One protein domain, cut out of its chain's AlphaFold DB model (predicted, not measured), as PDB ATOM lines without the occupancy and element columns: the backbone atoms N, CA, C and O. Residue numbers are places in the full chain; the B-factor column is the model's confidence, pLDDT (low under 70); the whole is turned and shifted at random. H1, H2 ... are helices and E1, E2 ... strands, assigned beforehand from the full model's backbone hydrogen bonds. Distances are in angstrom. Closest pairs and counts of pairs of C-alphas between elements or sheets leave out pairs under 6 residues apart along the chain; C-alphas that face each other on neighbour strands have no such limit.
ATOM      1  N   ASN A 249     567.869 650.158 742.127       79.81
ATOM      2  CA  ASN A 249     568.008 648.900 741.391       79.81
ATOM      3  C   ASN A 249     569.458 648.567 741.071       79.81
ATOM      4  O   ASN A 249     569.930 647.484 741.399       79.81
ATOM      5  N   THR A 250     570.145 649.529 740.458       84.12
ATOM      6  CA  THR A 250     571.530 649.381 740.020       84.12
ATOM      7  C   THR A 250     572.422 649.020 741.194       84.12
ATOM      8  O   THR A 250     573.042 647.974 741.166       84.12
ATOM      9  N   ALA A 251     572.371 649.773 742.294       87.12
ATOM     10  CA  ALA A 251     573.241 649.522 743.440       87.12
ATOM     11  C   ALA A 251     572.988 648.160 744.121       87.12
ATOM     12  O   ALA A 251     573.907 647.554 744.673       87.12
ATOM     13  N   VAL A 252     571.742 647.666 744.114       88.94
ATOM     14  CA  VAL A 252     571.431 646.313 744.607       88.94
ATOM     15  C   VAL A 252     571.942 645.245 743.628       88.94
ATOM     16  O   VAL A 252     572.463 644.227 744.080       88.94
ATOM     17  N   GLY A 253     571.852 645.498 742.319       90.25
ATOM     18  CA  GLY A 253     572.506 644.700 741.278       90.25
ATOM     19  C   GLY A 253     574.021 644.636 741.474       90.25
ATOM     20  O   GLY A 253     574.562 643.544 741.596       90.25
ATOM     21  N   ASP A 254     574.677 645.777 741.683       90.69
ATOM     22  CA  ASP A 254     576.116 645.851 741.953       90.69
ATOM     23  C   ASP A 254     576.489 645.031 743.204       90.69
ATOM     24  O   ASP A 254     577.515 644.350 743.250       90.69
ATOM     25  N   MET A 255     575.651 645.053 744.253       92.62
ATOM     26  CA  MET A 255     575.852 644.212 745.439       92.62
ATOM     27  C   MET A 255     575.797 642.720 745.091       92.62
ATOM     28  O   MET A 255     576.616 641.948 745.595       92.62
ATOM     29  N   TRP A 256     574.837 642.315 744.259       93.75
ATOM     30  CA  TRP A 256     574.706 640.943 743.770       93.75
ATOM     31  C   TRP A 256     575.924 640.522 742.940       93.75
ATOM     32  O   TRP A 256     576.551 639.511 743.260       93.75
ATOM     33  N   GLU A 257     576.332 641.340 741.970       93.44
ATOM     34  CA  GLU A 257     577.529 641.144 741.143       93.44
ATOM     35  C   GLU A 257     578.790 640.980 742.000       93.44
ATOM     36  O   GLU A 257     579.559 640.036 741.809       93.44
ATOM     37  N   LYS A 258     578.982 641.825 743.025       93.75
ATOM     38  CA  LYS A 258     580.124 641.701 743.949       93.75
ATOM     39  C   LYS A 258     580.128 640.385 744.718       93.75
ATOM     40  O   LYS A 258     581.202 639.825 744.951       93.75
ATOM     41  N   MET A 259     578.962 639.877 745.120       95.38
ATOM     42  CA  MET A 259     578.882 638.565 745.764       95.38
ATOM     43  C   MET A 259     579.216 637.437 744.786       95.38
ATOM     44  O   MET A 259     579.972 636.534 745.149       95.38
ATOM     45  N   VAL A 260     578.703 637.511 743.554       95.00
ATOM     46  CA  VAL A 260     578.987 636.542 742.488       95.00
ATOM     47  C   VAL A 260     580.482 636.524 742.165       95.00
ATOM     48  O   VAL A 260     581.105 635.469 742.278       95.00
ATOM     49  N   GLU A 261     581.114 637.665 741.887       93.88
ATOM     50  CA  GLU A 261     582.560 637.723 741.622       93.88
ATOM     51  C   GLU A 261     583.383 637.247 742.830       93.88
ATOM     52  O   GLU A 261     584.360 636.507 742.691       93.88
ATOM     53  N   GLY A 262     582.964 637.601 744.048       93.94
ATOM     54  CA  GLY A 262     583.635 637.164 745.270       93.94
ATOM     55  C   GLY A 262     583.631 635.642 745.474       93.94
ATOM     56  O   GLY A 262     584.562 635.116 746.088       93.94
ATOM     57  N   VAL A 263     582.625 634.934 744.954       94.38
ATOM     58  CA  VAL A 263     582.456 633.480 745.116       94.38
ATOM     59  C   VAL A 263     582.934 632.694 743.892       94.38
ATOM     60  O   VAL A 263     583.671 631.716 744.038       94.38
ATOM     61  N   PHE A 264     582.543 633.105 742.688       91.62
ATOM     62  CA  PHE A 264     582.805 632.366 741.449       91.62
ATOM     63  C   PHE A 264     584.051 632.858 740.716       91.62
ATOM     64  O   PHE A 264     584.709 632.063 740.038       91.62
ATOM     65  N   GLY A 265     584.409 634.122 740.921       88.06
ATOM     66  CA  GLY A 265     585.442 634.815 740.176       88.06
ATOM     67  C   GLY A 265     586.859 634.345 740.417       88.06
ATOM     68  O   GLY A 265     587.255 633.941 741.520       88.06
ATOM     69  N   SER A 266     587.653 634.475 739.361       85.19
ATOM     70  CA  SER A 266     589.107 634.330 739.378       85.19
ATOM     71  C   SER A 266     589.849 635.643 739.662       85.19
ATOM     72  O   SER A 266     591.065 635.609 739.845       85.19
ATOM     73  N   GLY A 267     589.157 636.791 739.684       83.31
ATOM     74  CA  GLY A 267     589.779 638.118 739.769       83.31
ATOM     75  C   GLY A 267     590.485 638.564 738.483       83.31
ATOM     76  O   GLY A 267     591.160 639.589 738.485       83.31
ATOM     77  N   LYS A 268     590.357 637.801 737.388       81.88
ATOM     78  CA  LYS A 268     590.985 638.093 736.088       81.88
ATOM     79  C   LYS A 268     590.018 638.650 735.045       81.88
ATOM     80  O   LYS A 268     590.443 638.875 733.918       81.88
ATOM     81  N   HIS A 269     588.748 638.870 735.392       79.06
ATOM     82  CA  HIS A 269     587.698 639.249 734.439       79.06
ATOM     83  C   HIS A 269     588.107 640.466 733.591       79.06
ATOM     84  O   HIS A 269     588.056 640.385 732.373       79.06
ATOM     85  N   GLY A 270     588.712 641.508 734.175       82.75
ATOM     86  CA  GLY A 270     589.182 642.679 733.417       82.75
ATOM     87  C   GLY A 270     590.162 642.406 732.255       82.75
ATOM     88  O   GLY A 270     590.252 643.220 731.343       82.75
ATOM     89  N   GLN A 271     590.871 641.268 732.236       87.25
ATOM     90  CA  GLN A 271     591.760 640.875 731.123       87.25
ATOM     91  C   GLN A 271     590.992 640.378 729.889       87.25
ATOM     92  O   GLN A 271     591.548 640.289 728.793       87.25
ATOM     93  N   TYR A 272     589.715 640.055 730.075       87.75
ATOM     94  CA  TYR A 272     588.834 639.481 729.074       87.75
ATOM     95  C   TYR A 272     587.692 640.428 728.695       87.75
ATOM     96  O   TYR A 272     586.782 640.017 727.989       87.75
ATOM     97  N   SER A 273     587.729 641.697 729.102       84.88
ATOM     98  CA  SER A 273     586.717 642.675 728.695       84.88
ATOM     99  C   SER A 273     586.992 643.176 727.268       84.88
ATOM    100  O   SER A 273     588.083 643.701 727.017       84.88
ATOM    101  N   PRO A 274     586.060 643.030 726.308       85.88
ATOM    102  CA  PRO A 274     586.221 643.619 724.984       85.88
ATOM    103  C   PRO A 274     586.086 645.150 725.040       85.88
ATOM    104  O   PRO A 274     585.412 645.703 725.910       85.88
ATOM    105  N   GLN A 275     586.724 645.840 724.091       88.06
ATOM    106  CA  GLN A 275     586.756 647.302 724.015       88.06
ATOM    107  C   GLN A 275     586.543 647.757 722.568       88.06
ATOM    108  O   GLN A 275     587.158 647.221 721.645       88.06
ATOM    109  N   ALA A 276     585.679 648.752 722.366       87.44
ATOM    110  CA  ALA A 276     585.505 649.376 721.058       87.44
ATOM    111  C   ALA A 276     586.592 650.433 720.801       87.44
ATOM    112  O   ALA A 276     587.084 651.070 721.733       87.44
ATOM    113  N   ILE A 277     586.943 650.647 719.533       88.94
ATOM    114  CA  ILE A 277     587.896 651.678 719.101       88.94
ATOM    115  C   ILE A 277     587.190 652.576 718.084       88.94
ATOM    116  O   ILE A 277     586.694 652.096 717.066       88.94
ATOM    117  N   TYR A 278     587.144 653.875 718.363       88.00
ATOM    118  CA  TYR A 278     586.614 654.894 717.466       88.00
ATOM    119  C   TYR A 278     587.735 655.459 716.599       88.00
ATOM    120  O   TYR A 278     588.745 655.941 717.113       88.00
ATOM    121  N   THR A 279     587.524 655.450 715.285       87.25
ATOM    122  CA  THR A 279     588.396 656.116 714.313       87.25
ATOM    123  C   THR A 279     587.608 657.240 713.655       87.25
ATOM    124  O   THR A 279     586.551 657.002 713.070       87.25
ATOM    125  N   HIS A 280     588.093 658.475 713.766       83.25
ATOM    126  CA  HIS A 280     587.418 659.637 713.191       83.25
ATOM    127  C   HIS A 280     587.818 659.816 711.723       83.25
ATOM    128  O   HIS A 280     589.000 659.819 711.402       83.25
ATOM    129  N   ALA A 281     586.841 660.038 710.836       84.62
ATOM    130  CA  ALA A 281     587.067 660.124 709.387       84.62
ATOM    131  C   ALA A 281     588.143 661.149 708.966       84.62
ATOM    132  O   ALA A 281     588.826 660.943 707.969       84.62
ATOM    133  N   ASN A 282     588.317 662.223 709.746       85.38
ATOM    134  CA  ASN A 282     589.233 663.327 709.449       85.38
ATOM    135  C   ASN A 282     590.369 663.474 710.479       85.38
ATOM    136  O   ASN A 282     590.968 664.543 710.575       85.38
ATOM    137  N   GLN A 283     590.646 662.448 711.292       75.44
ATOM    138  CA  GLN A 283     591.760 662.470 712.244       75.44
ATOM    139  C   GLN A 283     592.535 661.155 712.188       75.44
ATOM    140  O   GLN A 283     591.957 660.076 712.139       75.44
ATOM    141  N   SER A 284     593.861 661.246 712.252       75.31
ATOM    142  CA  SER A 284     594.761 660.086 712.287       75.31
ATOM    143  C   SER A 284     594.765 659.367 713.644       75.31
ATOM    144  O   SER A 284     595.360 658.301 713.774       75.31
ATOM    145  N   SER A 285     594.141 659.955 714.668       76.56
ATOM    146  CA  SER A 285     594.067 659.413 716.024       76.56
ATOM    147  C   SER A 285     592.809 658.573 716.230       76.56
ATOM    148  O   SER A 285     591.704 658.999 715.888       76.56
ATOM    149  N   SER A 286     592.975 657.408 716.854       81.19
ATOM    150  CA  SER A 286     591.870 656.599 717.369       81.19
ATOM    151  C   SER A 286     591.689 656.814 718.873       81.19
ATOM    152  O   SER A 286     592.640 657.142 719.586       81.19
ATOM    153  N   ALA A 287     590.461 656.638 719.353       84.06
ATOM    154  CA  ALA A 287     590.115 656.717 720.767       84.06
ATOM    155  C   ALA A 287     589.427 655.422 721.206       84.06
ATOM    156  O   ALA A 287     588.491 654.954 720.558       84.06
ATOM    157  N   ALA A 288     589.879 654.839 722.311       82.00
ATOM    158  CA  ALA A 288     589.264 653.637 722.855       82.00
ATOM    159  C   ALA A 288     588.025 653.994 723.695       82.00
ATOM    160  O   ALA A 288     588.037 654.958 724.463       82.00
ATOM    161  N   ALA A 289     586.954 653.221 723.538       85.19
ATOM    162  CA  ALA A 289     585.746 653.321 724.348       85.19
ATOM    163  C   ALA A 289     585.977 652.771 725.765       85.19
ATOM    164  O   ALA A 289     587.015 652.179 726.054       85.19
ATOM    165  N   GLY A 290     584.985 652.899 726.647       80.38
ATOM    166  CA  GLY A 290     584.973 652.121 727.887       80.38
ATOM    167  C   GLY A 290     584.967 650.614 727.603       80.38
ATOM    168  O   GLY A 290     584.447 650.169 726.576       80.38
ATOM    169  N   ASN A 291     585.550 649.834 728.511       81.31
ATOM    170  CA  ASN A 291     585.494 648.378 728.437       81.31
ATOM    171  C   ASN A 291     584.052 647.897 728.631       81.31
ATOM    172  O   ASN A 291     583.311 648.438 729.451       81.31
ATOM    173  N   MET A 292     583.673 646.848 727.907       83.75
ATOM    174  CA  MET A 292     582.452 646.108 728.190       83.75
ATOM    175  C   MET A 292     582.771 645.131 729.328       83.75
ATOM    176  O   MET A 292     583.368 644.079 729.103       83.75
ATOM    177  N   GLU A 293     582.508 645.553 730.564       81.88
ATOM    178  CA  GLU A 293     582.910 644.807 731.759       81.88
ATOM    179  C   GLU A 293     582.033 643.575 731.975       81.88
ATOM    180  O   GLU A 293     580.806 643.654 732.007       81.88
ATOM    181  N   LEU A 294     582.696 642.430 732.109       84.88
ATOM    182  CA  LEU A 294     582.080 641.174 732.509       84.88
ATOM    183  C   LEU A 294     582.201 641.005 734.020       84.88
ATOM    184  O   LEU A 294     583.259 641.279 734.590       84.88
ATOM    185  N   ASP A 295     581.126 640.524 734.642       86.69
ATOM    186  CA  ASP A 295     581.030 640.458 736.102       86.69
ATOM    187  C   ASP A 295     582.029 639.465 736.680       86.69
ATOM    188  O   ASP A 295     582.667 639.730 737.700       86.69
ATOM    189  N   SER A 296     582.158 638.297 736.037       91.94
ATOM    190  CA  SER A 296     583.003 637.233 736.544       91.94
ATOM    191  C   SER A 296     583.473 636.251 735.469       91.94
ATOM    192  O   SER A 296     582.804 635.965 734.478       91.94
ATOM    193  N   ILE A 297     584.665 635.693 735.680       92.69
ATOM    194  CA  ILE A 297     585.204 634.602 734.865       92.69
ATOM    195  C   ILE A 297     585.839 633.555 735.768       92.69
ATOM    196  O   ILE A 297     586.600 633.878 736.692       92.69
ATOM    197  N   ARG A 298     585.543 632.288 735.486       92.44
ATOM    198  CA  ARG A 298     585.992 631.146 736.271       92.44
ATOM    199  C   ARG A 298     586.725 630.137 735.400       92.44
ATOM    200  O   ARG A 298     586.215 629.729 734.365       92.44
ATOM    201  N   PHE A 299     587.856 629.656 735.901       92.12
ATOM    202  CA  PHE A 299     588.614 628.556 735.312       92.12
ATOM    203  C   PHE A 299     588.524 627.332 736.221       92.12
ATOM    204  O   PHE A 299     588.779 627.435 737.423       92.12
ATOM    205  N   ASP A 300     588.156 626.184 735.658       89.81
ATOM    206  CA  ASP A 300     588.079 624.910 736.365       89.81
ATOM    207  C   ASP A 300     588.475 623.754 735.442       89.81
ATOM    208  O   ASP A 300     587.705 623.316 734.587       89.81
ATOM    209  N   GLY A 301     589.703 623.260 735.613       89.19
ATOM    210  CA  GLY A 301     590.271 622.249 734.726       89.19
ATOM    211  C   GLY A 301     590.283 622.740 733.279       89.19
ATOM    212  O   GLY A 301     590.876 623.773 732.983       89.19
ATOM    213  N   SER A 302     589.606 622.007 732.397       91.88
ATOM    214  CA  SER A 302     589.479 622.326 730.974       91.88
ATOM    215  C   SER A 302     588.296 623.246 730.641       91.88
ATOM    216  O   SER A 302     587.990 623.425 729.466       91.88
ATOM    217  N   ILE A 303     587.591 623.800 731.634       93.94
ATOM    218  CA  ILE A 303     586.390 624.619 731.420       93.94
ATOM    219  C   ILE A 303     586.642 626.058 731.873       93.94
ATOM    220  O   ILE A 303     587.032 626.319 733.013       93.94
ATOM    221  N   CYS A 304     586.350 627.003 730.981       94.81
ATOM    222  CA  CYS A 304     586.270 628.427 731.266       94.81
ATOM    223  C   CYS A 304     584.798 628.857 731.244       94.81
ATOM    224  O   CYS A 304     584.139 628.808 730.209       94.81
ATOM    225  N   THR A 305     584.260 629.257 732.394       95.75
ATOM    226  CA  THR A 305     582.886 629.766 732.502       95.75
ATOM    227  C   THR A 305     582.920 631.282 732.574       95.75
ATOM    228  O   THR A 305     583.461 631.847 733.529       95.75
ATOM    229  N   VAL A 306     582.315 631.934 731.587       95.94
ATOM    230  CA  VAL A 306     582.000 633.360 731.640       95.94
ATOM    231  C   VAL A 306     580.689 633.496 732.404       95.94
ATOM    232  O   VAL A 306     579.675 632.914 732.013       95.94
ATOM    233  N   VAL A 307     580.735 634.211 733.522       95.25
ATOM    234  CA  VAL A 307     579.631 634.329 734.469       95.25
ATOM    235  C   VAL A 307     579.161 635.773 734.504       95.25
ATOM    236  O   VAL A 307     579.951 636.684 734.739       95.25
ATOM    237  N   ASP A 308     577.865 635.963 734.315       93.94
ATOM    238  CA  ASP A 308     577.209 637.263 734.434       93.94
ATOM    239  C   ASP A 308     576.047 637.149 735.435       93.94
ATOM    240  O   ASP A 308     575.304 636.159 735.485       93.94
ATOM    241  N   ALA A 309     575.978 638.112 736.343       93.38
ATOM    242  CA  ALA A 309     575.086 638.128 737.477       93.38
ATOM    243  C   ALA A 309     573.864 638.983 737.137       93.38
ATOM    244  O   ALA A 309     573.942 640.200 736.991       93.38
ATOM    245  N   LYS A 310     572.686 638.362 737.077       91.62
ATOM    246  CA  LYS A 310     571.441 639.076 736.782       91.62
ATOM    247  C   LYS A 310     570.528 639.096 737.994       91.62
ATOM    248  O   LYS A 310     569.984 638.073 738.398       91.62
ATOM    249  N   TYR A 311     570.315 640.285 738.554       88.94
ATOM    250  CA  TYR A 311     569.410 640.487 739.685       88.94
ATOM    251  C   TYR A 311     567.962 640.709 739.212       88.94
ATOM    252  O   TYR A 311     567.392 641.793 739.344       88.94
ATOM    253  N   TYR A 312     567.381 639.670 738.609       81.75
ATOM    254  CA  TYR A 312     565.974 639.621 738.202       81.75
ATOM    255  C   TYR A 312     565.215 638.583 739.027       81.75
ATOM    256  O   TYR A 312     565.800 637.613 739.498       81.75
ATOM    257  N   GLY A 313     563.910 638.799 739.192       79.44
ATOM    258  CA  GLY A 313     563.010 637.826 739.803       79.44
ATOM    259  C   GLY A 313     562.590 636.751 738.804       79.44
ATOM    260  O   GLY A 313     563.415 636.000 738.289       79.44
ATOM    261  N   GLU A 314     561.300 636.682 738.490       78.62
ATOM    262  CA  GLU A 314     560.759 635.760 737.477       78.62
ATOM    263  C   GLU A 314     561.160 636.113 736.041       78.62
ATOM    264  O   GLU A 314     561.135 635.259 735.156       78.62
ATOM    265  N   ARG A 315     561.561 637.364 735.794       83.88
ATOM    266  CA  ARG A 315     561.942 637.807 734.455       83.88
ATOM    267  C   ARG A 315     563.236 637.129 734.003       83.88
ATOM    268  O   ARG A 315     564.266 637.243 734.666       83.88
ATOM    269  N   LEU A 316     563.199 636.522 732.821       87.56
ATOM    270  CA  LEU A 316     564.398 636.034 732.149       87.56
ATOM    271  C   LEU A 316     565.175 637.191 731.485       87.56
ATOM    272  O   LEU A 316     564.576 638.213 731.134       87.56
ATOM    273  N   PRO A 317     566.503 637.065 731.317       90.38
ATOM    274  CA  PRO A 317     567.319 638.058 730.619       90.38
ATOM    275  C   PRO A 317     566.813 638.324 729.196       90.38
ATOM    276  O   PRO A 317     566.378 637.410 728.496       90.38
ATOM    277  N   ALA A 318     566.855 639.588 728.774       92.56
ATOM    278  CA  ALA A 318     566.339 639.995 727.471       92.56
ATOM    279  C   ALA A 318     567.317 639.624 726.347       92.56
ATOM    280  O   ALA A 318     568.499 639.387 726.590       92.56
ATOM    281  N   THR A 319     566.867 639.671 725.089       94.00
ATOM    282  CA  THR A 319     567.712 639.413 723.907       94.00
ATOM    283  C   THR A 319     569.014 640.220 723.916       94.00
ATOM    284  O   THR A 319     570.059 639.709 723.524       94.00
ATOM    285  N   SER A 320     568.984 641.462 724.413       92.69
ATOM    286  CA  SER A 320     570.182 642.295 724.562       92.69
ATOM    287  C   SER A 320     571.199 641.726 725.551       92.69
ATOM    288  O   SER A 320     572.398 641.852 725.317       92.69
ATOM    289  N   ASP A 321     570.742 641.108 726.641       93.31
ATOM    290  CA  ASP A 321     571.612 640.480 727.638       93.31
ATOM    291  C   ASP A 321     572.224 639.196 727.073       93.31
ATOM    292  O   ASP A 321     573.426 638.978 727.202       93.31
ATOM    293  N   ILE A 322     571.418 638.393 726.368       94.94
ATOM    294  CA  ILE A 322     571.884 637.185 725.673       94.94
ATOM    295  C   ILE A 322     572.963 637.532 724.648       94.94
ATOM    296  O   ILE A 322     574.026 636.915 724.645       94.94
ATOM    297  N   ASN A 323     572.727 638.558 723.827       93.88
ATOM    298  CA  ASN A 323     573.692 638.998 722.826       93.88
ATOM    299  C   ASN A 323     575.015 639.427 723.462       93.88
ATOM    300  O   ASN A 323     576.076 638.981 723.033       93.88
ATOM    301  N   LYS A 324     574.955 640.236 724.529       92.81
ATOM    302  CA  LYS A 324     576.150 640.650 725.275       92.81
ATOM    303  C   LYS A 324     576.930 639.451 725.807       92.81
ATOM    304  O   LYS A 324     578.147 639.396 725.647       92.81
ATOM    305  N   GLN A 325     576.231 638.478 726.384       95.12
ATOM    306  CA  GLN A 325     576.856 637.291 726.951       95.12
ATOM    307  C   GLN A 325     577.533 636.422 725.884       95.12
ATOM    308  O   GLN A 325     578.647 635.934 726.082       95.12
ATOM    309  N   ILE A 326     576.903 636.260 724.719       95.00
ATOM    310  CA  ILE A 326     577.499 635.540 723.588       95.00
ATOM    311  C   ILE A 326     578.742 636.276 723.083       95.00
ATOM    312  O   ILE A 326     579.777 635.637 722.903       95.00
ATOM    313  N   THR A 327     578.693 637.608 722.964       93.88
ATOM    314  CA  THR A 327     579.865 638.430 722.614       93.88
ATOM    315  C   THR A 327     581.022 638.236 723.600       93.88
ATOM    316  O   THR A 327     582.172 638.110 723.175       93.88
ATOM    317  N   TYR A 328     580.749 638.162 724.908       94.62
ATOM    318  CA  TYR A 328     581.782 637.831 725.895       94.62
ATOM    319  C   TYR A 328     582.375 636.440 725.661       94.62
ATOM    320  O   TYR A 328     583.596 636.296 725.631       94.62
ATOM    321  N   GLY A 329     581.525 635.432 725.453       94.81
ATOM    322  CA  GLY A 329     581.949 634.064 725.156       94.81
ATOM    323  C   GLY A 329     582.846 633.978 723.919       94.81
ATOM    324  O   GLY A 329     583.907 633.360 723.976       94.81
ATOM    325  N   GLU A 330     582.472 634.655 722.830       94.00
ATOM    326  CA  GLU A 330     583.274 634.738 721.605       94.00
ATOM    327  C   GLU A 330     584.640 635.377 721.846       94.00
ATOM    328  O   GLU A 330     585.669 634.841 721.426       94.00
ATOM    329  N   TRP A 331     584.665 636.517 722.535       94.56
ATOM    330  CA  TRP A 331     585.904 637.230 722.809       94.56
ATOM    331  C   TRP A 331     586.841 636.430 723.720       94.56
ATOM    332  O   TRP A 331     588.038 636.333 723.444       94.56
ATOM    333  N   VAL A 332     586.300 635.808 724.769       94.88
ATOM    334  CA  VAL A 332     587.052 634.934 725.680       94.88
ATOM    335  C   VAL A 332     587.596 633.718 724.934       94.88
ATOM    336  O   VAL A 332     588.778 633.414 725.066       94.88
ATOM    337  N   ALA A 333     586.784 633.059 724.104       94.94
ATOM    338  CA  ALA A 333     587.223 631.919 723.298       94.94
ATOM    339  C   ALA A 333     588.356 632.294 722.339       94.94
ATOM    340  O   ALA A 333     589.331 631.557 722.230       94.94
ATOM    341  N   LYS A 334     588.278 633.472 721.709       94.06
ATOM    342  CA  LYS A 334     589.357 634.003 720.869       94.06
ATOM    343  C   LYS A 334     590.632 634.286 721.669       94.06
ATOM    344  O   LYS A 334     591.731 634.056 721.180       94.06
ATOM    345  N   LYS A 335     590.509 634.809 722.891       93.19
ATOM    346  CA  LYS A 335     591.662 635.083 723.765       93.19
ATOM    347  C   LYS A 335     592.345 633.819 724.277       93.19
ATOM    348  O   LYS A 335     593.545 633.865 724.512       93.19
ATOM    349  N   LEU A 336     591.587 632.739 724.447       93.44
ATOM    350  CA  LEU A 336     592.057 631.440 724.938       93.44
ATOM    351  C   LEU A 336     592.317 630.440 723.799       93.44
ATOM    352  O   LEU A 336     592.421 629.234 724.033       93.44
ATOM    353  N   GLU A 337     592.387 630.916 722.557       92.19
ATOM    354  CA  GLU A 337     592.652 630.068 721.402       92.19
ATOM    355  C   GLU A 337     594.014 629.371 721.565       92.19
ATOM    356  O   GLU A 337     595.041 630.010 721.787       92.19
ATOM    357  N   GLY A 338     594.009 628.036 721.499       88.19
ATOM    358  CA  GLY A 338     595.187 627.199 721.752       88.19
ATOM    359  C   GLY A 338     595.341 626.691 723.193       88.19
ATOM    360  O   GLY A 338     596.164 625.807 723.418       88.19
ATOM    361  N   GLU A 339     594.534 627.147 724.159       84.00
ATOM    362  CA  GLU A 339     594.674 626.747 725.575       84.00
ATOM    363  C   GLU A 339     593.958 625.430 725.960       84.00
ATOM    364  O   GLU A 339     593.926 625.064 727.130       84.00
ATOM    365  N   ASN A 340     593.402 624.669 725.007       89.06
ATOM    366  CA  ASN A 340     592.594 623.456 725.262       89.06
ATOM    367  C   ASN A 340     591.494 623.662 726.336       89.06
ATOM    368  O   ASN A 340     591.189 622.764 727.127       89.06
ATOM    369  N   LEU A 341     590.919 624.868 726.370       92.94
ATOM    370  CA  LEU A 341     589.828 625.256 727.260       92.94
ATOM    371  C   LEU A 341     588.514 625.344 726.485       92.94
ATOM    372  O   LEU A 341     588.420 626.003 725.450       92.94
ATOM    373  N   GLN A 342     587.471 624.732 727.031       94.12
ATOM    374  CA  GLN A 342     586.106 624.886 726.560       94.12
ATOM    375  C   GLN A 342     585.469 626.103 727.233       94.12
ATOM    376  O   GLN A 342     585.349 626.149 728.458       94.12
ATOM    377  N   VAL A 343     585.051 627.086 726.437       96.06
ATOM    378  CA  VAL A 343     584.358 628.280 726.940       96.06
ATOM    379  C   VAL A 343     582.853 628.042 726.963       96.06
ATOM    380  O   VAL A 343     582.287 627.570 725.978       96.06
ATOM    381  N   GLN A 344     582.206 628.398 728.071       96.19
ATOM    382  CA  GLN A 344     580.756 628.327 728.253       96.19
ATOM    383  C   GLN A 344     580.219 629.592 728.933       96.19
ATOM    384  O   GLN A 344     580.946 630.277 729.655       96.19
ATOM    385  N   ASN A 345     578.936 629.877 728.721       96.62
ATOM    386  CA  ASN A 345     578.259 631.060 729.243       96.62
ATOM    387  C   ASN A 345     577.232 630.687 730.313       96.62
ATOM    388  O   ASN A 345     576.427 629.781 730.101       96.62
ATOM    389  N   LEU A 346     577.229 631.409 731.435       96.19
ATOM    390  CA  LEU A 346     576.317 631.168 732.552       96.19
ATOM    391  C   LEU A 346     575.797 632.476 733.155       96.19
ATOM    392  O   LEU A 346     576.570 633.304 733.629       96.19
ATOM    393  N   PHE A 347     574.478 632.599 733.237       95.88
ATOM    394  CA  PHE A 347     573.812 633.568 734.088       95.88
ATOM    395  C   PHE A 347     573.522 633.000 735.468       95.88
ATOM    396  O   PHE A 347     572.998 631.890 735.607       95.88
ATOM    397  N   ILE A 348     573.817 633.810 736.483       94.50
ATOM    398  CA  ILE A 348     573.511 633.527 737.883       94.50
ATOM    399  C   ILE A 348     572.442 634.505 738.371       94.50
ATOM    400  O   ILE A 348     572.663 635.718 738.445       94.50
ATOM    401  N   LEU A 349     571.283 633.949 738.717       93.38
ATOM    402  CA  LEU A 349     570.111 634.668 739.206       93.38
ATOM    403  C   LEU A 349     569.851 634.356 740.688       93.38
ATOM    404  O   LEU A 349     570.187 633.259 741.152       93.38
ATOM    405  N   PRO A 350     569.245 635.283 741.448       91.69
ATOM    406  CA  PRO A 350     568.821 634.994 742.808       91.69
ATOM    407  C   PRO A 350     567.695 633.951 742.800       91.69
ATOM    408  O   PRO A 350     566.703 634.083 742.086       91.69
ATOM    409  N   GLY A 351     567.866 632.903 743.597       88.44
ATOM    410  CA  GLY A 351     566.843 631.921 743.935       88.44
ATOM    411  C   GLY A 351     566.463 632.028 745.407       88.44
ATOM    412  O   GLY A 351     567.242 632.537 746.215       88.44
ATOM    413  N   GLU A 352     565.263 631.547 745.733       84.44
ATOM    414  CA  GLU A 352     564.804 631.362 747.113       84.44
ATOM    415  C   GLU A 352     565.548 630.194 747.791       84.44
ATOM    416  O   GLU A 352     566.674 629.857 747.421       84.44
ATOM    417  N   VAL A 353     564.952 629.569 748.807       80.75
ATOM    418  CA  VAL A 353     565.512 628.342 749.386       80.75
ATOM    419  C   VAL A 353     565.345 627.215 748.380       80.75
ATOM    420  O   VAL A 353     564.224 626.839 748.047       80.75
ATOM    421  N   LEU A 354     566.468 626.682 747.910       79.12
ATOM    422  CA  LEU A 354     566.513 625.605 746.927       79.12
ATOM    423  C   LEU A 354     567.144 624.354 747.552       79.12
ATOM    424  O   LEU A 354     568.079 624.460 748.353       79.12
ATOM    425  N   ASP A 355     566.652 623.179 747.158       79.38
ATOM    426  CA  ASP A 355     567.300 621.888 747.400       79.38
ATOM    427  C   ASP A 355     567.477 621.142 746.062       79.38
ATOM    428  O   ASP A 355     566.475 620.744 745.462       79.38
ATOM    429  N   PRO A 356     568.711 620.981 745.542       81.56
ATOM    430  CA  PRO A 356     569.976 621.498 746.078       81.56
ATOM    431  C   PRO A 356     569.988 623.040 746.079       81.56
ATOM    432  O   PRO A 356     569.185 623.645 745.389       81.56
ATOM    433  N   HIS A 357     570.895 623.709 746.813       89.12
ATOM    434  CA  HIS A 357     570.986 625.192 746.940       89.12
ATOM    435  C   HIS A 357     571.158 625.987 745.619       89.12
ATOM    436  O   HIS A 357     571.524 627.165 745.624       89.12
ATOM    437  N   HIS A 358     570.975 625.339 744.480       91.94
ATOM    438  CA  HIS A 358     570.874 625.908 743.158       91.94
ATOM    439  C   HIS A 358     569.933 625.089 742.286       91.94
ATOM    440  O   HIS A 358     569.736 623.898 742.494       91.94
ATOM    441  N   GLU A 359     569.447 625.724 741.236       92.12
ATOM    442  CA  GLU A 359     568.565 625.116 740.255       92.12
ATOM    443  C   GLU A 359     569.059 625.488 738.859       92.12
ATOM    444  O   GLU A 359     569.382 626.650 738.590       92.12
ATOM    445  N   TYR A 360     569.137 624.502 737.967       93.31
ATOM    446  CA  TYR A 360     569.370 624.741 736.548       93.31
ATOM    447  C   TYR A 360     568.038 624.969 735.842       93.31
ATOM    448  O   TYR A 360     567.199 624.077 735.813       93.31
ATOM    449  N   ILE A 361     567.860 626.164 735.280       92.44
ATOM    450  CA  ILE A 361     566.605 626.558 734.629       92.44
ATOM    451  C   ILE A 361     566.583 626.093 733.168       92.44
ATOM    452  O   ILE A 361     565.536 625.733 732.639       92.44
ATOM    453  N   GLY A 362     567.734 626.133 732.494       93.75
ATOM    454  CA  GLY A 362     567.851 625.841 731.067       93.75
ATOM    455  C   GLY A 362     568.876 626.737 730.380       93.75
ATOM    456  O   GLY A 362     569.780 627.276 731.023       93.75
ATOM    457  N   TYR A 363     568.734 626.906 729.067       95.19
ATOM    458  CA  TYR A 363     569.596 627.776 728.272       95.19
ATOM    459  C   TYR A 363     568.815 628.544 727.206       95.19
ATOM    460  O   TYR A 363     567.761 628.115 726.742       95.19
ATOM    461  N   ALA A 364     569.376 629.672 726.789       94.69
ATOM    462  CA  ALA A 364     568.906 630.473 725.670       94.69
ATOM    463  C   ALA A 364     569.918 630.437 724.514       94.69
ATOM    464  O   ALA A 364     571.115 630.221 724.718       94.69
ATOM    465  N   THR A 365     569.429 630.653 723.292       93.81
ATOM    466  CA  THR A 365     570.247 630.818 722.078       93.81
ATOM    467  C   THR A 365     569.747 632.027 721.293       93.81
ATOM    468  O   THR A 365     568.688 632.568 721.612       93.81
ATOM    469  N   MET A 366     570.487 632.450 720.268       92.38
ATOM    470  CA  MET A 366     570.059 633.522 719.369       92.38
ATOM    471  C   MET A 366     569.845 633.019 717.949       92.38
ATOM    472  O   MET A 366     570.600 632.179 717.464       92.38
ATOM    473  N   ASP A 367     568.840 633.570 717.276       91.31
ATOM    474  CA  ASP A 367     568.478 633.186 715.907       91.31
ATOM    475  C   ASP A 367     569.482 633.691 714.866       91.31
ATOM    476  O   ASP A 367     569.610 633.093 713.806       91.31
ATOM    477  N   ILE A 368     570.239 634.746 715.190       88.25
ATOM    478  CA  ILE A 368     571.313 635.270 714.330       88.25
ATOM    479  C   ILE A 368     572.507 634.309 714.216       88.25
ATOM    480  O   ILE A 368     573.349 634.467 713.338       88.25
ATOM    481  N   LEU A 369     572.606 633.322 715.112       88.00
ATOM    482  CA  LEU A 369     573.671 632.330 715.074       88.00
ATOM    483  C   LEU A 369     573.302 631.210 714.103       88.00
ATOM    484  O   LEU A 369     572.477 630.352 714.421       88.00
ATOM    485  N   GLU A 370     573.960 631.212 712.946       79.62
ATOM    486  CA  GLU A 370     573.837 630.159 711.933       79.62
ATOM    487  C   GLU A 370     574.393 628.816 712.435       79.62
ATOM    488  O   GLU A 370     573.805 627.766 712.185       79.62
ATOM    489  N   ASP A 371     575.485 628.854 713.206       83.12
ATOM    490  CA  ASP A 371     576.065 627.693 713.880       83.12
ATOM    491  C   ASP A 371     575.932 627.828 715.404       83.12
ATOM    492  O   ASP A 371     576.446 628.766 716.013       83.12
ATOM    493  N   LYS A 372     575.268 626.860 716.042       85.81
ATOM    494  CA  LYS A 372     575.076 626.772 717.502       85.81
ATOM    495  C   LYS A 372     575.901 625.641 718.137       85.81
ATOM    496  O   LYS A 372     575.623 625.243 719.265       85.81
ATOM    497  N   SER A 373     576.899 625.116 717.420       87.31
ATOM    498  CA  SER A 373     577.761 624.010 717.862       87.31
ATOM    499  C   SER A 373     578.682 624.392 719.018       87.31
ATOM    500  O   SER A 373     579.020 623.552 719.855       87.31
ATOM    501  N   LYS A 374     579.088 625.665 719.088       92.50
ATOM    502  CA  LYS A 374     580.019 626.129 720.113       92.50
ATOM    503  C   LYS A 374     579.321 626.234 721.475       92.50
ATOM    504  O   LYS A 374     578.265 626.858 721.564       92.50
ATOM    505  N   PRO A 375     579.915 625.710 722.561       92.62
ATOM    506  CA  PRO A 375     579.255 625.657 723.870       92.62
ATOM    507  C   PRO A 375     578.829 627.028 724.412       92.62
ATOM    508  O   PRO A 375     577.751 627.158 724.978       92.62
ATOM    509  N   TYR A 376     579.620 628.076 724.174       94.00
ATOM    510  CA  TYR A 376     579.298 629.440 724.597       94.00
ATOM    511  C   TYR A 376     578.175 630.117 723.782       94.00
ATOM    512  O   TYR A 376     577.708 631.185 724.174       94.00
ATOM    513  N   HIS A 377     577.692 629.523 722.684       95.19
ATOM    514  CA  HIS A 377     576.485 630.003 721.988       95.19
ATOM    515  C   HIS A 377     575.199 629.680 722.761       95.19
ATOM    516  O   HIS A 377     574.165 630.316 722.536       95.19
ATOM    517  N   LYS A 378     575.257 628.709 723.681       95.44
ATOM    518  CA  LYS A 378     574.216 628.475 724.679       95.44
ATOM    519  C   LYS A 378     574.524 629.327 725.905       95.44
ATOM    520  O   LYS A 378     575.571 629.180 726.536       95.44
ATOM    521  N   VAL A 379     573.607 630.223 726.247       96.25
ATOM    522  CA  VAL A 379     573.682 630.999 727.486       96.25
ATOM    523  C   VAL A 379     572.852 630.276 728.527       96.25
ATOM    524  O   VAL A 379     571.626 630.280 728.450       96.25
ATOM    525  N   HIS A 380     573.518 629.613 729.464       96.25
ATOM    526  CA  HIS A 380     572.877 628.813 730.499       96.25
ATOM    527  C   HIS A 380     572.371 629.686 731.644       96.25
ATOM    528  O   HIS A 380     572.927 630.747 731.908       96.25
ATOM    529  N   LEU A 381     571.325 629.244 732.339       94.81
ATOM    530  CA  LEU A 381     570.710 629.974 733.441       94.81
ATOM    531  C   LEU A 381     570.652 629.090 734.682       94.81
ATOM    532  O   LEU A 381     570.115 627.978 734.646       94.81
ATOM    533  N   LYS A 382     571.161 629.615 735.795       93.69
ATOM    534  CA  LYS A 382     571.018 629.003 737.113       93.69
ATOM    535  C   LYS A 382     570.503 629.992 738.138       93.69
ATOM    536  O   LYS A 382     570.930 631.144 738.179       93.69
ATOM    537  N   ARG A 383     569.641 629.498 739.020       93.06
ATOM    538  CA  ARG A 383     569.294 630.171 740.270       93.06
ATOM    539  C   ARG A 383     570.143 629.633 741.400       93.06
ATOM    540  O   ARG A 383     570.452 628.445 741.428       93.06
ATOM    541  N   ILE A 384     570.530 630.510 742.314       92.81
ATOM    542  CA  ILE A 384     571.306 630.156 743.504       92.81
ATOM    543  C   ILE A 384     570.601 630.720 744.725       92.81
ATOM    544  O   ILE A 384     570.218 631.889 744.725       92.81
ATOM    545  N   ASP A 385     570.490 629.899 745.766       92.06
ATOM    546  CA  ASP A 385     569.976 630.306 747.070       92.06
ATOM    547  C   ASP A 385     570.724 631.553 747.566       92.06
ATOM    548  O   ASP A 385     571.943 631.543 747.801       92.06
ATOM    549  N   PHE A 386     569.979 632.650 747.721       90.94
ATOM    550  CA  PHE A 386     570.544 633.941 748.093       90.94
ATOM    551  C   PHE A 386     571.247 633.885 749.460       90.94
ATOM    552  O   PHE A 386     572.320 634.468 749.655       90.94
ATOM    553  N   CYS A 387     570.673 633.161 750.424       91.81
ATOM    554  CA  CYS A 387     571.244 633.016 751.761       91.81
ATOM    555  C   CYS A 387     572.552 632.222 751.724       91.81
ATOM    556  O   CYS A 387     573.514 632.575 752.420       91.81
ATOM    557  N   GLN A 388     572.612 631.186 750.890       92.88
ATOM    558  CA  GLN A 388     573.820 630.404 750.681       92.88
ATOM    559  C   GLN A 388     574.918 631.240 750.006       92.88
ATOM    560  O   GLN A 388     576.065 631.198 750.464       92.88
ATOM    561  N   LEU A 389     574.588 632.064 749.003       94.75
ATOM    562  CA  LEU A 389     575.561 632.965 748.376       94.75
ATOM    563  C   LEU A 389     576.113 633.991 749.377       94.75
ATOM    564  O   LEU A 389     577.332 634.143 749.486       94.75
ATOM    565  N   MET A 390     575.245 634.640 750.169       95.19
ATOM    566  CA  MET A 390     575.674 635.561 751.231       95.19
ATOM    567  C   MET A 390     576.667 634.893 752.190       95.19
ATOM    568  O   MET A 390     577.694 635.476 752.545       95.19
ATOM    569  N   LYS A 391     576.367 633.663 752.622       94.81
ATOM    570  CA  LYS A 391     577.220 632.898 753.536       94.81
ATOM    571  C   LYS A 391     578.592 632.628 752.919       94.81
ATOM    572  O   LYS A 391     579.600 632.920 753.565       94.81
ATOM    573  N   MET A 392     578.631 632.122 751.687       95.50
ATOM    574  CA  MET A 392     579.876 631.838 750.965       95.50
ATOM    575  C   MET A 392     580.708 633.104 750.771       95.50
ATOM    576  O   MET A 392     581.891 633.128 751.109       95.50
ATOM    577  N   TYR A 393     580.075 634.193 750.334       96.50
ATOM    578  CA  TYR A 393     580.739 635.476 750.145       96.50
ATOM    579  C   TYR A 393     581.320 636.023 751.455       96.50
ATOM    580  O   TYR A 393     582.477 636.445 751.495       96.50
ATOM    581  N   LEU A 394     580.577 635.985 752.566       95.81
ATOM    582  CA  LEU A 394     581.086 636.432 753.868       95.81
ATOM    583  C   LEU A 394     582.262 635.588 754.373       95.81
ATOM    584  O   LEU A 394     583.148 636.124 755.041       95.81
ATOM    585  N   GLN A 395     582.273 634.293 754.062       95.31
ATOM    586  CA  GLN A 395     583.326 633.356 754.461       95.31
ATOM    587  C   GLN A 395     584.511 633.329 753.484       95.31
ATOM    588  O   GLN A 395     585.537 632.736 753.805       95.31
ATOM    589  N   ASN A 396     584.393 633.999 752.331       93.12
ATOM    590  CA  ASN A 396     585.283 633.833 751.177       93.12
ATOM    591  C   ASN A 396     585.430 632.349 750.778       93.12
ATOM    592  O   ASN A 396     586.505 631.903 750.378       93.12
ATOM    593  N   ASP A 397     584.350 631.580 750.931       92.69
ATOM    594  CA  ASP A 397     584.312 630.154 750.633       92.69
ATOM    595  C   ASP A 397     583.975 629.936 749.156       92.69
ATOM    596  O   ASP A 397     582.874 630.242 748.697       92.69
ATOM    597  N   LYS A 398     584.938 629.383 748.417       90.44
ATOM    598  CA  LYS A 398     584.793 629.023 747.002       90.44
ATOM    599  C   LYS A 398     584.658 627.515 746.788       90.44
ATOM    600  O   LYS A 398     584.616 627.083 745.642       90.44
ATOM    601  N   SER A 399     584.583 626.695 747.836       87.19
ATOM    602  CA  SER A 399     584.616 625.225 747.724       87.19
ATOM    603  C   SER A 399     583.523 624.666 746.805       87.19
ATOM    604  O   SER A 399     583.808 623.858 745.924       87.19
ATOM    605  N   LYS A 400     582.292 625.169 746.937       86.00
ATOM    606  CA  LYS A 400     581.139 624.747 746.124       86.00
ATOM    607  C   LYS A 400     580.981 625.487 744.797       86.00
ATOM    608  O   LYS A 400     580.099 625.164 744.015       86.00
ATOM    609  N   SER A 401     581.827 626.474 744.502       86.06
ATOM    610  CA  SER A 401     581.682 627.285 743.281       86.06
ATOM    611  C   SER A 401     581.729 626.448 741.992       86.06
ATOM    612  O   SER A 401     581.036 626.765 741.034       86.06
ATOM    613  N   LYS A 402     582.481 625.337 741.994       86.75
ATOM    614  CA  LYS A 402     582.510 624.354 740.899       86.75
ATOM    615  C   LYS A 402     581.151 623.690 740.667       86.75
ATOM    616  O   LYS A 402     580.691 623.637 739.535       86.75
ATOM    617  N   GLU A 403     580.518 623.215 741.735       87.19
ATOM    618  CA  GLU A 403     579.199 622.571 741.700       87.19
ATOM    619  C   GLU A 403     578.150 623.524 741.109       87.19
ATOM    620  O   GLU A 403     577.441 623.191 740.161       87.19
ATOM    621  N   PHE A 404     578.139 624.770 741.583       86.69
ATOM    622  CA  PHE A 404     577.235 625.800 741.080       86.69
ATOM    623  C   PHE A 404     577.464 626.138 739.604       86.69
ATOM    624  O   PHE A 404     576.490 626.340 738.888       86.69
ATOM    625  N   CYS A 405     578.705 626.144 739.112       87.69
ATOM    626  CA  CYS A 405     578.996 626.413 737.699       87.69
ATOM    627  C   CYS A 405     578.885 625.179 736.784       87.69
ATOM    628  O   CYS A 405     578.988 625.324 735.569       87.69
ATOM    629  N   HIS A 406     578.685 623.976 737.329       89.00
ATOM    630  CA  HIS A 406     578.579 622.759 736.526       89.00
ATOM    631  C   HIS A 406     577.293 622.754 735.694       89.00
ATOM    632  O   HIS A 406     576.201 622.872 736.242       89.00
TER     633      HIS A 406
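Overview. This is residues 249 to 406 of the 410 residues of an uncharacterized protein of Euryarchaeota archaeon (UniProt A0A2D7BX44). A strongly twisted sheet of five strands makes the core, with the long helix H3 over one face and H1 over the other, while the hairpin of E1 and E2 reaches away as an arm whose tip, residues 280 to 285, sticks out. H4 packs on H1, and short H5 sits at the sheet's level. The 158 printed residues hold five named helices and seven named strands, in the order H1 H2 E1 E2 E3 E4 H3 E5 E6 E7 H4 H5; the class is mixed, helices and strands. The large sheet, in the order E3 E4 E5 E7 E6, is mixed, parallel and antiparallel. The whole is compact, with a radius of gyration of the C-alphas of 16.5 A, yet elongated, spanning 59 by 35 by 31 A.

Arrangement. Start with the sheet, where E3, residues 296 to 300, and E4, residues 303 to 309, form an antiparallel hairpin, with N 298 and O 305 within hydrogen-bond range at 2.9 A. E5, residues 342 to 351, is parallel to E4, with N 306 and O 344 at 2.9 A. E7, residues 379 to 385, is parallel to E5, with N 347 and O 380 at 2.8 A, and forms an antiparallel hairpin with the edge strand E6, residues 358 to 364, with N 361 and O 381 at 3.0 A. H3, residues 319 to 335, is on this sheet at a height of 8.8 A; its closest C-alphas with E5 are those of Ala 333 and Val 343, 5.9 A apart. E4, H3 and E5 form a strand-helix-strand unit, two parallel neighbour strands with a helix between, and its crossover is right-handed. H1, residues 249 to 264, is on the opposite face from H3, in three layers, helices on both faces of a sheet; its height is 7.5 A, and it runs along E4 at 13 degrees on the local plane. H4, residues 386 to 395, touches residues 259 to 263 of H1 at a steep tilt of 58 degrees, the closest C-alphas being Met 259 and Tyr 393, 5.7 A. H5, residues 401 to 405, stands at the sheet's level. H2, residues 269 to 272, touches H3, the closest C-alphas being Tyr 272 and Val 332, 5.9 A. After H2 and a tight link of 2 residues, E1, residues 275 to 279, and E2, residues 286 to 291, form an antiparallel hairpin, with N 278 and O 287 within hydrogen-bond range at 2.8 A. Every O i to N i+4 pair is within hydrogen-bond range in H1, H3, H4 and H5; H2 is too short for one.

Along the chain. Find C-alpha 249 at (568.008, 648.900, 741.391); from there H1 runs 22.2 A. H3 begins at (567.712, 639.413, 723.907) and runs 24.3 A, and E5 runs 26.9 A. H5 ends at C-alpha 405, (578.996, 626.413, 737.699).

Size, cuts and confidence. The C-alphas farthest apart, Asn 282 and Asp 355, are 60.3 A apart. The printed part has no cut; E6 to E7 is the long link, and no printed residue has pLDDT under 70.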